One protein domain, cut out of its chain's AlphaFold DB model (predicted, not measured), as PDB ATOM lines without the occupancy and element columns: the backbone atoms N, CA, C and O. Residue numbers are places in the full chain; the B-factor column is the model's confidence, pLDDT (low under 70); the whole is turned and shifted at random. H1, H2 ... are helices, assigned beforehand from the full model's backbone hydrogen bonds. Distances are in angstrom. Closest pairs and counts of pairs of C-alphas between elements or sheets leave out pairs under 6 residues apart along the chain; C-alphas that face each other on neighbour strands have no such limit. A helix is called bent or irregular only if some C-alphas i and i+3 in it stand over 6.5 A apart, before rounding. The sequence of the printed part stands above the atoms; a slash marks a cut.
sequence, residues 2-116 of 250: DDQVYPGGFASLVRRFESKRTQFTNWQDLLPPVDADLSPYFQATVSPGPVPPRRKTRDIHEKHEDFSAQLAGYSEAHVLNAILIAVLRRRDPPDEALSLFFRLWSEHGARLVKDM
ATOM      1  N   ASP A   2      32.975  59.356  79.191       54.09
ATOM      2  CA  ASP A   2      34.364  59.528  79.623       54.09
ATOM      3  C   ASP A   2      34.786  60.983  79.321       54.09
ATOM      4  O   ASP A   2      35.012  61.330  78.161       54.09
ATOM      5  N   ASP A   3      34.778  61.852  80.342       69.06
ATOM      6  CA  ASP A   3      35.004  63.314  80.279       69.06
ATOM      7  C   ASP A   3      36.481  63.667  79.989       69.06
ATOM      8  O   ASP A   3      37.100  64.532  80.617       69.06
ATOM      9  N   GLN A   4      37.101  62.982  79.032       81.56
ATOM     10  CA  GLN A   4      38.468  63.268  78.618       81.56
ATOM     11  C   GLN A   4      38.489  64.413  77.603       81.56
ATOM     12  O   GLN A   4      37.996  64.285  76.484       81.56
ATOM     13  N   VAL A   5      39.158  65.515  77.965       88.69
ATOM     14  CA  VAL A   5      39.384  66.678  77.081       88.69
ATOM     15  C   VAL A   5      40.072  66.274  75.766       88.69
ATOM     16  O   VAL A   5      39.809  66.866  74.721       88.69
ATOM     17  N   TYR A   6      40.927  65.245  75.805       91.25
ATOM     18  CA  TYR A   6      41.581  64.664  74.633       91.25
ATOM     19  C   TYR A   6      41.281  63.163  74.546       91.25
ATOM     20  O   TYR A   6      41.874  62.391  75.304       91.25
ATOM     21  N   PRO A   7      40.411  62.728  73.614       91.31
ATOM     22  CA  PRO A   7      40.124  61.312  73.420       91.31
ATOM     23  C   PRO A   7      41.401  60.488  73.181       91.31
ATOM     24  O   PRO A   7      42.226  60.816  72.319       91.31
ATOM     25  N   GLY A   8      41.577  59.417  73.961       89.62
ATOM     26  CA  GLY A   8      42.763  58.552  73.913       89.62
ATOM     27  C   GLY A   8      44.004  59.113  74.625       89.62
ATOM     28  O   GLY A   8      45.095  58.557  74.465       89.62
ATOM     29  N   GLY A   9      43.856  60.201  75.390       92.50
ATOM     30  CA  GLY A   9      44.887  60.770  76.256       92.50
ATOM     31  C   GLY A   9      46.192  61.147  75.544       92.50
ATOM     32  O   GLY A   9      46.239  61.391  74.338       92.50
ATOM     33  N   PHE A  10      47.295  61.179  76.296       92.19
ATOM     34  CA  PHE A  10      48.610  61.535  75.749       92.19
ATOM     35  C   PHE A  10      49.107  60.568  74.671       92.19
ATOM     36  O   PHE A  10      49.806  60.993  73.754       92.19
ATOM     37  N   ALA A  11      48.711  59.293  74.717       93.06
ATOM     38  CA  ALA A  11      49.099  58.321  73.700       93.06
ATOM     39  C   ALA A  11      48.576  58.709  72.303       93.06
ATOM     40  O   ALA A  11      49.303  58.579  71.313       93.06
ATOM     41  N   SER A  12      47.341  59.221  72.206       92.75
ATOM     42  CA  SER A  12      46.784  59.684  70.928       92.75
ATOM     43  C   SER A  12      47.490  60.949  70.430       92.75
ATOM     44  O   SER A  12      47.806  61.054  69.240       92.75
ATOM     45  N   LEU A  13      47.821  61.868  71.343       92.69
ATOM     46  CA  LEU A  13      48.557  63.097  71.040       92.69
ATOM     47  C   LEU A  13      49.967  62.797  70.519       92.69
ATOM     48  O   LEU A  13      50.341  63.309  69.464       92.69
ATOM     49  N   VAL A  14      50.710  61.918  71.199       92.12
ATOM     50  CA  VAL A  14      52.058  61.494  70.787       92.12
ATOM     51  C   VAL A  14      52.003  60.782  69.440       92.12
ATOM     52  O   VAL A  14      52.750  61.135  68.534       92.12
ATOM     53  N   ARG A  15      51.063  59.851  69.235       92.44
ATOM     54  CA  ARG A  15      50.906  59.167  67.939       92.44
ATOM     55  C   ARG A  15      50.636  60.154  66.804       92.44
ATOM     56  O   ARG A  15      51.220  60.039  65.728       92.44
ATOM     57  N   ARG A  16      49.763  61.139  67.035       89.81
ATOM     58  CA  ARG A  16      49.471  62.195  66.058       89.81
ATOM     59  C   ARG A  16      50.709  63.047  65.779       89.81
ATOM     60  O   ARG A  16      50.963  63.338  64.609       89.81
ATOM     61  N   PHE A  17      51.452  63.434  66.814       88.38
ATOM     62  CA  PHE A  17      52.702  64.184  66.687       88.38
ATOM     63  C   PHE A  17      53.731  63.411  65.848       88.38
ATOM     64  O   PHE A  17      54.270  63.947  64.881       88.38
ATOM     65  N   GLU A  18      53.895  62.121  66.131       88.44
ATOM     66  CA  GLU A  18      54.850  61.234  65.468       88.44
ATOM     67  C   GLU A  18      54.479  60.863  64.028       88.44
ATOM     68  O   GLU A  18      55.356  60.720  63.176       88.44
ATOM     69  N   SER A  19      53.184  60.750  63.717       85.69
ATOM     70  CA  SER A  19      52.697  60.304  62.398       85.69
ATOM     71  C   SER A  19      53.165  61.163  61.216       85.69
ATOM     72  O   SER A  19      53.089  60.733  60.068       85.69
ATOM     73  N   LYS A  20      53.643  62.384  61.480       78.50
ATOM     74  CA  LYS A  20      54.078  63.349  60.464       78.50
ATOM     75  C   LYS A  20      55.590  63.553  60.430       78.50
ATOM     76  O   LYS A  20      56.038  64.540  59.849       78.50
ATOM     77  N   ARG A  21      56.384  62.660  61.027       88.12
ATOM     78  CA  ARG A  21      57.843  62.818  61.146       88.12
ATOM     79  C   ARG A  21      58.660  61.943  60.186       88.12
ATOM     80  O   ARG A  21      59.870  61.897  60.312       88.12
ATOM     81  N   THR A  22      58.052  61.302  59.189       87.38
ATOM     82  CA  THR A  22      58.811  60.611  58.125       87.38
ATOM     83  C   THR A  22      59.715  61.588  57.367       87.38
ATOM     84  O   THR A  22      59.268  62.704  57.070       87.38
ATOM     85  N   GLN A  23      60.945  61.161  57.065       89.69
ATOM     86  CA  GLN A  23      61.944  61.920  56.305       89.69
ATOM     87  C   GLN A  23      61.442  62.328  54.911       89.69
ATOM     88  O   GLN A  23      60.560  61.681  54.332       89.69
ATOM     89  N   PHE A  24      62.007  63.423  54.399       92.06
ATOM     90  CA  PHE A  24      61.853  63.817  53.001       92.06
ATOM     91  C   PHE A  24      62.760  62.957  52.113       92.06
ATOM     92  O   PHE A  24      63.835  62.546  52.540       92.06
ATOM     93  N   THR A  25      62.333  62.684  50.888       92.75
ATOM     94  CA  THR A  25      63.176  62.157  49.817       92.75
ATOM     95  C   THR A  25      64.011  63.286  49.223       92.75
ATOM     96  O   THR A  25      63.584  64.443  49.250       92.75
ATOM     97  N   ASN A  26      65.181  62.939  48.682       93.38
ATOM     98  CA  ASN A  26      66.070  63.853  47.956       93.38
ATOM     99  C   ASN A  26      66.557  65.057  48.782       93.38
ATOM    100  O   ASN A  26      66.948  66.074  48.225       93.38
ATOM    101  N   TRP A  27      66.515  64.974  50.118       92.38
ATOM    102  CA  TRP A  27      66.832  66.106  50.995       92.38
ATOM    103  C   TRP A  27      68.251  66.649  50.782       92.38
ATOM    104  O   TRP A  27      68.474  67.836  51.004       92.38
ATOM    105  N   GLN A  28      69.183  65.801  50.338       93.44
ATOM    106  CA  GLN A  28      70.569  66.157  50.038       93.44
ATOM    107  C   GLN A  28      70.677  67.176  48.902       93.44
ATOM    108  O   GLN A  28      71.573  68.012  48.926       93.44
ATOM    109  N   ASP A  29      69.751  67.142  47.941       94.50
ATOM    110  CA  ASP A  29      69.826  67.936  46.711       94.50
ATOM    111  C   ASP A  29      69.742  69.447  46.967       94.50
ATOM    112  O   ASP A  29      70.143  70.247  46.124       94.50
ATOM    113  N   LEU A  30      69.189  69.848  48.116       94.38
ATOM    114  CA  LEU A  30      68.940  71.249  48.463       94.38
ATOM    115  C   LEU A  30      69.785  71.761  49.629       94.38
ATOM    116  O   LEU A  30      69.658  72.931  50.000       94.38
ATOM    117  N   LEU A  31      70.620  70.912  50.228       95.56
ATOM    118  CA  LEU A  31      71.536  71.345  51.274       95.56
ATOM    119  C   LEU A  31      72.901  71.654  50.655       95.56
ATOM    120  O   LEU A  31      73.475  70.787  49.996       95.56
ATOM    121  N   PRO A  32      73.453  72.865  50.859       96.75
ATOM    122  CA  PRO A  32      74.827  73.126  50.459       96.75
ATOM    123  C   PRO A  32      75.802  72.256  51.270       96.75
ATOM    124  O   PRO A  32      75.442  71.758  52.341       96.75
ATOM    125  N   PRO A  33      77.060  72.109  50.817       96.88
ATOM    126  CA  PRO A  33      78.119  71.522  51.632       96.88
ATOM    127  C   PRO A  33      78.207  72.172  53.020       96.88
ATOM    128  O   PRO A  33      77.994  73.377  53.176       96.88
ATOM    129  N   VAL A  34      78.540  71.378  54.041       96.75
ATOM    130  CA  VAL A  34      78.556  71.817  55.451       96.75
ATOM    131  C   VAL A  34      79.574  72.928  55.717       96.75
ATOM    132  O   VAL A  34      79.435  73.633  56.712       96.75
ATOM    133  N   ASP A  35      80.558  73.115  54.843       96.81
ATOM    134  CA  ASP A  35      81.612  74.131  54.874       96.81
ATOM    135  C   ASP A  35      81.379  75.294  53.890       96.81
ATOM    136  O   ASP A  35      82.175  76.229  53.850       96.81
ATOM    137  N   ALA A  36      80.271  75.293  53.140       97.31
ATOM    138  CA  ALA A  36      79.963  76.349  52.179       97.31
ATOM    139  C   ALA A  36      79.835  77.731  52.849       97.31
ATOM    140  O   ALA A  36      79.343  77.850  53.978       97.31
ATOM    141  N   ASP A  37      80.228  78.790  52.136       97.50
ATOM    142  CA  ASP A  37      79.934  80.166  52.547       97.50
ATOM    143  C   ASP A  37      78.427  80.426  52.421       97.50
ATOM    144  O   ASP A  37      77.841  80.297  51.344       97.50
ATOM    145  N   LEU A  38      77.790  80.790  53.536       97.62
ATOM    146  CA  LEU A  38      76.355  81.066  53.594       97.62
ATOM    147  C   LEU A  38      76.032  82.540  53.295       97.62
ATOM    148  O   LEU A  38      74.867  82.888  53.089       97.62
ATOM    149  N   SER A  39      77.039  83.410  53.211       97.06
ATOM    150  CA  SER A  39      76.877  84.843  52.938       97.06
ATOM    151  C   SER A  39      76.153  85.149  51.614       97.06
ATOM    152  O   SER A  39      75.290  86.042  51.618       97.06
ATOM    153  N   PRO A  40      76.407  84.430  50.496       96.94
ATOM    154  CA  PRO A  40      75.735  84.674  49.217       96.94
ATOM    155  C   PRO A  40      74.213  84.480  49.267       96.94
ATOM    156  O   PRO A  40      73.478  85.199  48.588       96.94
ATOM    157  N   TYR A  41      73.702  83.605  50.143       96.69
ATOM    158  CA  TYR A  41      72.258  83.381  50.314       96.69
ATOM    159  C   TYR A  41      71.507  84.623  50.812       96.69
ATOM    160  O   TYR A  41      70.283  84.707  50.715       96.69
ATOM    161  N   PHE A  42      72.214  85.604  51.370       96.88
ATOM    162  CA  PHE A  42      71.613  86.867  51.784       96.88
ATOM    163  C   PHE A  42      71.695  87.975  50.725       96.88
ATOM    164  O   PHE A  42      71.190  89.073  50.971       96.88
ATOM    165  N   GLN A  43      72.378  87.732  49.606       95.25
ATOM    166  CA  GLN A  43      72.469  88.661  48.477       95.25
ATOM    167  C   GLN A  43      71.397  88.360  47.424       95.25
ATOM    168  O   GLN A  43      70.881  89.280  46.797       95.25
ATOM    169  N   ALA A  44      71.043  87.083  47.266       93.19
ATOM    170  CA  ALA A  44      69.971  86.649  46.385       93.19
ATOM    171  C   ALA A  44      68.595  86.798  47.051       93.19
ATOM    172  O   ALA A  44      68.415  86.462  48.226       93.19
ATOM    173  N   THR A  45      67.624  87.269  46.271       95.88
ATOM    174  CA  THR A  45      66.218  87.395  46.667       95.88
ATOM    175  C   THR A  45      65.393  86.346  45.943       95.88
ATOM    176  O   THR A  45      65.520  86.182  44.730       95.88
ATOM    177  N   VAL A  46      64.494  85.703  46.681       94.62
ATOM    178  CA  VAL A  46      63.571  84.704  46.152       94.62
ATOM    179  C   VAL A  46      62.622  85.368  45.167       94.62
ATOM    180  O   VAL A  46      61.851  86.270  45.524       94.62
ATOM    181  N   SER A  47      62.664  84.900  43.924       90.88
ATOM    182  CA  SER A  47      61.789  85.402  42.870       90.88
ATOM    183  C   SER A  47      60.328  85.030  43.152       90.88
ATOM    184  O   SER A  47      60.048  83.908  43.582       90.88
ATOM    185  N   PRO A  48      59.368  85.940  42.910       84.44
ATOM    186  CA  PRO A  48      57.957  85.603  43.001       84.44
ATOM    187  C   PRO A  48      57.606  84.550  41.943       84.44
ATOM    188  O   PRO A  48      57.754  84.785  40.746       84.44
ATOM    189  N   GLY A  49      57.148  83.387  42.401       78.81
ATOM    190  CA  GLY A  49      56.687  82.284  41.558       78.81
ATOM    191  C   GLY A  49      55.187  82.012  41.723       78.81
ATOM    192  O   GLY A  49      54.555  82.552  42.640       78.81
ATOM    193  N   PRO A  50      54.593  81.174  40.854       79.12
ATOM    194  CA  PRO A  50      53.220  80.718  41.036       79.12
ATOM    195  C   PRO A  50      53.082  80.018  42.390       79.12
ATOM    196  O   PRO A  50      53.946  79.241  42.787       79.12
ATOM    197  N   VAL A  51      51.992  80.289  43.111       78.50
ATOM    198  CA  VAL A  51      51.722  79.609  44.382       78.50
ATOM    199  C   VAL A  51      51.309  78.170  44.069       78.50
ATOM    200  O   VAL A  51      50.239  77.977  43.478       78.50
ATOM    201  N   PRO A  52      52.105  77.155  44.449       79.88
ATOM    202  CA  PRO A  52      51.738  75.777  44.182       79.88
ATOM    203  C   PRO A  52      50.480  75.396  44.982       79.88
ATOM    204  O   PRO A  52      50.239  75.906  46.087       79.88
ATOM    205  N   PRO A  53      49.635  74.493  44.454       80.50
ATOM    206  CA  PRO A  53      48.518  73.959  45.218       80.50
ATOM    207  C   PRO A  53      49.047  73.216  46.448       80.50
ATOM    208  O   PRO A  53      49.997  72.441  46.358       80.50
ATOM    209  N   ARG A  54      48.398  73.394  47.604       75.38
ATOM    210  CA  ARG A  54      48.810  72.709  48.838       75.38
ATOM    211  C   ARG A  54      48.698  71.194  48.675       75.38
ATOM    212  O   ARG A  54      47.591  70.655  48.637       75.38
ATOM    213  N   ARG A  55      49.838  70.505  48.664       78.75
ATOM    214  CA  ARG A  55      49.923  69.043  48.570       78.75
ATOM    215  C   ARG A  55      50.611  68.458  49.798       78.75
ATOM    216  O   ARG A  55      51.447  69.088  50.444       78.75
ATOM    217  N   LYS A  56      50.229  67.232  50.158       80.88
ATOM    218  CA  LYS A  56      51.019  66.433  51.098       80.88
ATOM    219  C   LYS A  56      52.151  65.809  50.299       80.88
ATOM    220  O   LYS A  56      51.892  64.908  49.512       80.88
ATOM    221  N   THR A  57      53.367  66.281  50.530       85.31
ATOM    222  CA  THR A  57      54.552  65.799  49.827       85.31
ATOM    223  C   THR A  57      55.625  65.302  50.782       85.31
ATOM    224  O   THR A  57      55.713  65.745  51.936       85.31
ATOM    225  N   ARG A  58      56.406  64.342  50.291       88.69
ATOM    226  CA  ARG A  58      57.668  63.906  50.888       88.69
ATOM    227  C   ARG A  58      58.860  64.270  50.010       88.69
ATOM    228  O   ARG A  58      59.962  63.966  50.427       88.69
ATOM    229  N   ASP A  59      58.660  64.938  48.882       92.81
ATOM    230  CA  ASP A  59      59.757  65.452  48.071       92.81
ATOM    231  C   ASP A  59      60.220  66.805  48.622       92.81
ATOM    232  O   ASP A  59      59.396  67.679  48.922       92.81
ATOM    233  N   ILE A  60      61.530  66.967  48.814       93.69
ATOM    234  CA  ILE A  60      62.085  68.235  49.281       93.69
ATOM    235  C   ILE A  60      61.980  69.335  48.217       93.69
ATOM    236  O   ILE A  60      61.814  70.495  48.588       93.69
ATOM    237  N   HIS A  61      62.000  69.001  46.923       93.75
ATOM    238  CA  HIS A  61      61.910  69.979  45.831       93.75
ATOM    239  C   HIS A  61      60.528  70.624  45.784       93.75
ATOM    240  O   HIS A  61      60.410  71.847  45.793       93.75
ATOM    241  N   GLU A  62      59.469  69.820  45.903       92.62
ATOM    242  CA  GLU A  62      58.106  70.346  46.060       92.62
ATOM    243  C   GLU A  62      57.977  71.193  47.342       92.62
ATOM    244  O   GLU A  62      57.256  72.193  47.388       92.62
ATOM    245  N   LYS A  63      58.701  70.822  48.409       92.25
ATOM    246  CA  LYS A  63      58.730  71.599  49.655       92.25
ATOM    247  C   LYS A  63      59.458  72.933  49.501       92.25
ATOM    248  O   LYS A  63      59.065  73.911  50.142       92.25
ATOM    249  N   HIS A  64      60.490  72.966  48.673       94.00
ATOM    250  CA  HIS A  64      61.221  74.166  48.312       94.00
ATOM    251  C   HIS A  64      60.354  75.119  47.507       94.00
ATOM    252  O   HIS A  64      60.207  76.258  47.932       94.00
ATOM    253  N   GLU A  65      59.667  74.656  46.463       93.12
ATOM    254  CA  GLU A  65      58.710  75.483  45.710       93.12
ATOM    255  C   GLU A  65      57.639  76.104  46.622       93.12
ATOM    256  O   GLU A  65      57.398  77.315  46.591       93.12
ATOM    257  N   ASP A  66      57.054  75.290  47.508       92.88
ATOM    258  CA  ASP A  66      56.109  75.723  48.540       92.88
ATOM    259  C   ASP A  66      56.668  76.871  49.396       92.88
ATOM    260  O   ASP A  66      55.945  77.807  49.758       92.88
ATOM    261  N   PHE A  67      57.923  76.754  49.832       94.69
ATOM    262  CA  PHE A  67      58.549  77.718  50.729       94.69
ATOM    263  C   PHE A  67      59.012  78.964  49.999       94.69
ATOM    264  O   PHE A  67      58.736  80.049  50.510       94.69
ATOM    265  N   SER A  68      59.598  78.822  48.816       94.94
ATOM    266  CA  SER A  68      59.984  79.927  47.945       94.94
ATOM    267  C   SER A  68      58.771  80.780  47.585       94.94
ATOM    268  O   SER A  68      58.813  81.993  47.757       94.94
ATOM    269  N   ALA A  69      57.622  80.177  47.258       93.69
ATOM    270  CA  ALA A  69      56.384  80.930  47.038       93.69
ATOM    271  C   ALA A  69      55.933  81.716  48.287       93.69
ATOM    272  O   ALA A  69      55.503  82.865  48.194       93.69
ATOM    273  N   GLN A  70      56.049  81.132  49.485       93.38
ATOM    274  CA  GLN A  70      55.672  81.807  50.736       93.38
ATOM    275  C   GLN A  70      56.736  82.781  51.282       93.38
ATOM    276  O   GLN A  70      56.503  83.411  52.324       93.38
ATOM    277  N   LEU A  71      57.918  82.810  50.672       95.62
ATOM    278  CA  LEU A  71      59.068  83.644  51.018       95.62
ATOM    279  C   LEU A  71      59.521  84.491  49.822       95.62
ATOM    280  O   LEU A  71      60.620  85.036  49.843       95.62
ATOM    281  N   ALA A  72      58.662  84.663  48.818       95.56
ATOM    282  CA  ALA A  72      58.910  85.569  47.709       95.56
ATOM    283  C   ALA A  72      59.227  86.978  48.234       95.56
ATOM    284  O   ALA A  72      58.534  87.495  49.116       95.56
ATOM    285  N   GLY A  73      60.292  87.582  47.705       95.06
ATOM    286  CA  GLY A  73      60.790  88.886  48.145       95.06
ATOM    287  C   GLY A  73      61.674  88.866  49.401       95.06
ATOM    288  O   GLY A  73      62.219  89.910  49.753       95.06
ATOM    289  N   TYR A  74      61.857  87.717  50.059       96.75
ATOM    290  CA  TYR A  74      62.866  87.539  51.110       96.75
ATOM    291  C   TYR A  74      64.166  86.996  50.515       96.75
ATOM    292  O   TYR A  74      64.198  86.547  49.373       96.75
ATOM    293  N   SER A  75      65.253  87.025  51.289       97.12
ATOM    294  CA  SER A  75      66.514  86.439  50.833       97.12
ATOM    295  C   SER A  75      66.447  84.912  50.766       97.12
ATOM    296  O   SER A  75      65.752  84.289  51.574       97.12
ATOM    297  N   GLU A  76      67.242  84.301  49.891       97.19
ATOM    298  CA  GLU A  76      67.368  82.838  49.782       97.19
ATOM    299  C   GLU A  76      67.770  82.180  51.117       97.19
ATOM    300  O   GLU A  76      67.359  81.064  51.425       97.19
ATOM    301  N   ALA A  77      68.471  82.902  52.000       97.88
ATOM    302  CA  ALA A  77      68.783  82.436  53.357       97.88
ATOM    303  C   ALA A  77      67.529  82.100  54.192       97.88
ATOM    304  O   ALA A  77      67.565  81.210  55.045       97.88
ATOM    305  N   HIS A  78      66.402  82.779  53.948       98.31
ATOM    306  CA  HIS A  78      65.136  82.457  54.609       98.31
ATOM    307  C   HIS A  78      64.563  81.128  54.109       98.31
ATOM    308  O   HIS A  78      63.998  80.377  54.908       98.31
ATOM    309  N   VAL A  79      64.717  80.831  52.816       97.69
ATOM    310  CA  VAL A  79      64.308  79.552  52.222       97.69
ATOM    311  C   VAL A  79      65.219  78.437  52.714       97.69
ATOM    312  O   VAL A  79      64.713  77.409  53.158       97.69
ATOM    313  N   LEU A  80      66.533  78.668  52.774       98.00
ATOM    314  CA  LEU A  80      67.476  77.727  53.377       98.00
ATOM    315  C   LEU A  80      67.089  77.402  54.829       98.00
ATOM    316  O   LEU A  80      66.944  76.230  55.174       98.00
ATOM    317  N   ASN A  81      66.820  78.410  55.670       98.56
ATOM    318  CA  ASN A  81      66.339  78.186  57.040       98.56
ATOM    319  C   ASN A  81      65.042  77.357  57.064       98.56
ATOM    320  O   ASN A  81      64.901  76.439  57.869       98.56
ATOM    321  N   ALA A  82      64.092  77.655  56.175       98.06
ATOM    322  CA  ALA A  82      62.838  76.918  56.062       98.06
ATOM    323  C   ALA A  82      63.042  75.441  55.674       98.06
ATOM    324  O   ALA A  82      62.399  74.563  56.259       98.06
ATOM    325  N   ILE A  83      63.943  75.162  54.729       97.94
ATOM    326  CA  ILE A  83      64.307  73.806  54.299       97.94
ATOM    327  C   ILE A  83      64.998  73.044  55.424       97.94
ATOM    328  O   ILE A  83      64.558  71.942  55.756       97.94
ATOM    329  N   LEU A  84      65.984  73.655  56.084       98.38
ATOM    330  CA  LEU A  84      66.658  73.067  57.244       98.38
ATOM    331  C   LEU A  84      65.643  72.700  58.332       98.38
ATOM    332  O   LEU A  84      65.615  71.565  58.794       98.38
ATOM    333  N   ILE A  85      64.722  73.604  58.676       97.88
ATOM    334  CA  ILE A  85      63.632  73.318  59.622       97.88
ATOM    335  C   ILE A  85      62.777  72.132  59.157       97.88
ATOM    336  O   ILE A  85      62.408  71.280  59.966       97.88
ATOM    337  N   ALA A  86      62.409  72.072  57.876       95.94
ATOM    338  CA  ALA A  86      61.559  71.002  57.367       95.94
ATOM    339  C   ALA A  86      62.240  69.632  57.447       95.94
ATOM    340  O   ALA A  86      61.580  68.670  57.854       95.94
ATOM    341  N   VAL A  87      63.529  69.558  57.111       96.38
ATOM    342  CA  VAL A  87      64.353  68.348  57.235       96.38
ATOM    343  C   VAL A  87      64.516  67.961  58.709       96.38
ATOM    344  O   VAL A  87      64.200  66.833  59.085       96.38
ATOM    345  N   LEU A  88      64.889  68.908  59.574       96.69
ATOM    346  CA  LEU A  88      65.173  68.658  60.993       96.69
ATOM    347  C   LEU A  88      63.944  68.254  61.817       96.69
ATOM    348  O   LEU A  88      64.061  67.578  62.835       96.69
ATOM    349  N   ARG A  89      62.733  68.624  61.395       93.12
ATOM    350  CA  ARG A  89      61.490  68.233  62.089       93.12
ATOM    351  C   ARG A  89      61.049  66.796  61.804       93.12
ATOM    352  O   ARG A  89      59.965  66.389  62.235       93.12
ATOM    353  N   ARG A  90      61.841  66.036  61.050       91.94
ATOM    354  CA  ARG A  90      61.610  64.614  60.786       91.94
ATOM    355  C   ARG A  90      62.323  63.751  61.832       91.94
ATOM    356  O   ARG A  90      62.883  64.267  62.798       91.94
ATOM    357  N   ARG A  91      62.161  62.435  61.729       89.12
ATOM    358  CA  ARG A  91      62.964  61.460  62.473       89.12
ATOM    359  C   ARG A  91      64.341  61.365  61.839       89.12
ATOM    360  O   ARG A  91      64.462  61.620  60.642       89.12
ATOM    361  N   ASP A  92      65.314  61.004  62.663       89.12
ATOM    362  CA  ASP A  92      66.700  60.774  62.259       89.12
ATOM    363  C   ASP A  92      67.231  61.945  61.411       89.12
ATOM    364  O   ASP A  92      67.525  61.776  60.227       89.12
ATOM    365  N   PRO A  93      67.218  63.181  61.955       91.69
ATOM    366  CA  PRO A  93      67.673  64.352  61.217       91.69
ATOM    367  C   PRO A  93      69.144  64.177  60.796       91.69
ATOM    368  O   PRO A  93      69.946  63.763  61.630       91.69
ATOM    369  N   PRO A  94      69.518  64.516  59.548       94.75
ATOM    370  CA  PRO A  94      70.908  64.442  59.107       94.75
ATOM    371  C   PRO A  94      71.817  65.404  59.883       94.75
ATOM    372  O   PRO A  94      71.442  66.558  60.133       94.75
ATOM    373  N   ASP A  95      73.031  64.956  60.204       95.94
ATOM    374  CA  ASP A  95      74.038  65.757  60.915       95.94
ATOM    375  C   ASP A  95      74.472  66.984  60.103       95.94
ATOM    376  O   ASP A  95      74.779  68.045  60.663       95.94
ATOM    377  N   GLU A  96      74.435  66.881  58.775       96.69
ATOM    378  CA  GLU A  96      74.713  67.973  57.846       96.69
ATOM    379  C   GLU A  96      73.673  69.088  57.994       96.69
ATOM    380  O   GLU A  96      74.027  70.263  58.114       96.69
ATOM    381  N   ALA A  97      72.387  68.730  58.075       97.75
ATOM    382  CA  ALA A  97      71.302  69.689  58.273       97.75
ATOM    383  C   ALA A  97      71.393  70.367  59.648       97.75
ATOM    384  O   ALA A  97      71.174  71.576  59.762       97.75
ATOM    385  N   LEU A  98      71.749  69.612  60.695       97.62
ATOM    386  CA  LEU A  98      71.984  70.173  62.028       97.62
ATOM    387  C   LEU A  98      73.141  71.171  61.987       97.62
ATOM    388  O   LEU A  98      73.011  72.301  62.466       97.62
ATOM    389  N   SER A  99      74.259  70.778  61.381       98.12
ATOM    390  CA  SER A  99      75.452  71.613  61.271       98.12
ATOM    391  C   SER A  99      75.173  72.912  60.526       98.12
ATOM    392  O   SER A  99      75.490  73.982  61.047       98.12
ATOM    393  N   LEU A 100      74.494  72.843  59.380       98.62
ATOM    394  CA  LEU A 100      74.094  74.015  58.601       98.62
ATOM    395  C   LEU A 100      73.126  74.931  59.357       98.62
ATOM    396  O   LEU A 100      73.293  76.147  59.311       98.62
ATOM    397  N   PHE A 101      72.146  74.386  60.087       98.69
ATOM    398  CA  PHE A 101      71.224  75.199  60.891       98.69
ATOM    399  C   PHE A 101      71.967  76.001  61.960       98.69
ATOM    400  O   PHE A 101      71.761  77.211  62.086       98.69
ATOM    401  N   PHE A 102      72.875  75.362  62.703       98.56
ATOM    402  CA  PHE A 102      73.650  76.062  63.726       98.56
ATOM    403  C   PHE A 102      74.665  77.038  63.136       98.56
ATOM    404  O   PHE A 102      74.834  78.117  63.702       98.56
ATOM    405  N   ARG A 103      75.296  76.723  61.998       98.38
ATOM    406  CA  ARG A 103      76.142  77.677  61.264       98.38
ATOM    407  C   ARG A 103      75.346  78.906  60.840       98.38
ATOM    408  O   ARG A 103      75.704  80.018  61.207       98.38
ATOM    409  N   LEU A 104      74.195  78.711  60.197       98.56
ATOM    410  CA  LEU A 104      73.332  79.803  59.751       98.56
ATOM    411  C   LEU A 104      72.937  80.745  60.902       98.56
ATOM    412  O   LEU A 104      72.999  81.967  60.755       98.56
ATOM    413  N   TRP A 105      72.555  80.195  62.058       98.62
ATOM    414  CA  TRP A 105      72.165  81.005  63.215       98.62
ATOM    415  C   TRP A 105      73.348  81.639  63.955       98.62
ATOM    416  O   TRP A 105      73.235  82.792  64.370       98.62
ATOM    417  N   SER A 106      74.471  80.937  64.101       98.31
ATOM    418  CA  SER A 106      75.652  81.471  64.799       98.31
ATOM    419  C   SER A 106      76.389  82.532  63.978       98.31
ATOM    420  O   SER A 106      76.787  83.555  64.529       98.31
ATOM    421  N   GLU A 107      76.507  82.340  62.665       98.31
ATOM    422  CA  GLU A 107      77.210  83.254  61.755       98.31
ATOM    423  C   GLU A 107      76.319  84.433  61.333       98.31
ATOM    424  O   GLU A 107      76.791  85.562  61.176       98.31
ATOM    425  N   HIS A 108      75.011  84.202  61.157       98.31
ATOM    426  CA  HIS A 108      74.125  85.172  60.505       98.31
ATOM    427  C   HIS A 108      72.779  85.407  61.202       98.31
ATOM    428  O   HIS A 108      71.947  86.146  60.668       98.31
ATOM    429  N   GLY A 109      72.543  84.867  62.403       98.25
ATOM    430  CA  GLY A 109      71.240  84.930  63.080       98.25
ATOM    431  C   GLY A 109      70.682  86.347  63.262       98.25
ATOM    432  O   GLY A 109      69.484  86.571  63.083       98.25
ATOM    433  N   ALA A 110      71.541  87.334  63.539       97.94
ATOM    434  CA  ALA A 110      71.136  88.739  63.654       97.94
ATOM    435  C   ALA A 110      70.641  89.340  62.326       97.94
ATOM    436  O   ALA A 110      69.686  90.117  62.322       97.94
ATOM    437  N   ARG A 111      71.258  88.963  61.201       97.38
ATOM    438  CA  ARG A 111      70.827  89.379  59.858       97.38
ATOM    439  C   ARG A 111      69.560  88.637  59.447       97.38
ATOM    440  O   ARG A 111      68.631  89.259  58.947       97.38
ATOM    441  N   LEU A 112      69.522  87.330  59.698       97.69
ATOM    442  CA  LEU A 112      68.417  86.452  59.331       97.69
ATOM    443  C   LEU A 112      67.108  86.861  60.012       97.69
ATOM    444  O   LEU A 112      66.066  86.889  59.372       97.69
ATOM    445  N   VAL A 113      67.141  87.214  61.299       98.00
ATOM    446  CA  VAL A 113      65.915  87.521  62.051       98.00
ATOM    447  C   VAL A 113      65.302  88.884  61.713       98.00
ATOM    448  O   VAL A 113      64.120  89.087  61.985       98.00
ATOM    449  N   LYS A 114      66.073  89.815  61.132       94.94
ATOM    450  CA  LYS A 114      65.672  91.221  60.942       94.94
ATOM    451  C   LYS A 114      64.325  91.359  60.229       94.94
ATOM    452  O   LYS A 114      63.468  92.099  60.703       94.94
ATOM    453  N   ASP A 115      64.150  90.601  59.153       88.94
ATOM    454  CA  ASP A 115      62.963  90.657  58.301       88.94
ATOM    455  C   ASP A 115      62.183  89.329  58.319       88.94
ATOM    456  O   ASP A 115      61.187  89.172  57.622       88.94
ATOM    457  N   MET A 116      62.587  88.357  59.146       96.62
ATOM    458  CA  MET A 116      61.986  87.025  59.142       96.62
ATOM    459  C   MET A 116      60.491  87.066  59.512       96.62
ATOM    460  O   MET A 116      60.123  87.557  60.581       96.62
TER     461      MET A 116
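What this domain is: This is residues 2 to 116 of the 250 residues of an uncharacterized protein of Roseovarius sp. THAF27 (UniProt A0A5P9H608). A compact body of helices carries a long arm: residues 2 to 17, of which 9 to 17 belong to H1, stick out from it and make much of the length. In the body H5 is in the middle of a row of three helices, with H4 on one side and H6 on the other, while residues 43 to 59 swing in a wide loop round H4. The printed part has 115 residues with six named helices, H1 to H6 in order along the chain, and no named strand; the class is all helix. The whole is loose, with a radius of gyration of the C-alphas of 16.7 A, and elongated, spanning 57 by 32 by 29 A.

Where its parts are: H1 is residues 9 to 18, 14.7 A long, beginning at C-alpha 9 at (44.887, 60.770, 76.256). H2 is residues 27 to 30; it is neither bent nor irregular, but only just: C-alphas 27 and 30 are 6.1 A apart. H3 is residues 39 to 42. H4 is residues 60 to 70, 15.1 A long, and H5 is residues 76 to 88, 18.2 A, beginning at C-alpha 76 at (67.368, 82.838, 49.782). H6, residues 95 to 113, is the longest helix by residues and spans 23.3 A, ending at C-alpha 113 at (65.915, 87.521, 62.051). H6 is irregular, with C-alphas 107 and 110 8.4 A apart, and has a kink of 70 degrees near residue 107.

How they stand to each other: H1 touches no helix. H2 and H4 only just touch, with 3 pairs of C-alphas within 8 A; the closest are those of Trp 27 and Ile 60, 5.5 A apart. H5 is the hub, touching H3, H4 and H6. H3 touches it at residues 76 to 77 alone, the closest C-alphas being those of Tyr 41 and Ala 77, 4.7 A apart. H4 touches H5 at residues 79 to 83 alone, the closest C-alphas being those of Ser 68 and Val 79, 6.1 A apart; they run opposite ways at a steep tilt of 47 degrees. H5 and H6 form a helical hairpin, opposite ways at a steep tilt of 39 degrees, the closest C-alphas being those of Leu 84 and Ala 97, 5.8 A apart. H4 and H6 are apart. Every O i to N i+4 pair is within hydrogen-bond range in H1, H4 and H5, and 13 of 15 in H6; H2 and H3 are too short for such a pair.

The domain as a whole: The C-alphas of Asp 2 and Gln 43, the two farthest apart, are 57.2 A from each other. Without residues 2 to 17, which stand free, the body spans 34 by 32 by 21 A. The link from H3 to H4 is long, with 17 residues, and that from H4 to H5 is tight. The printed part has no cut. Its mean pLDDT is 92.6; residues 2 to 3 are under 70.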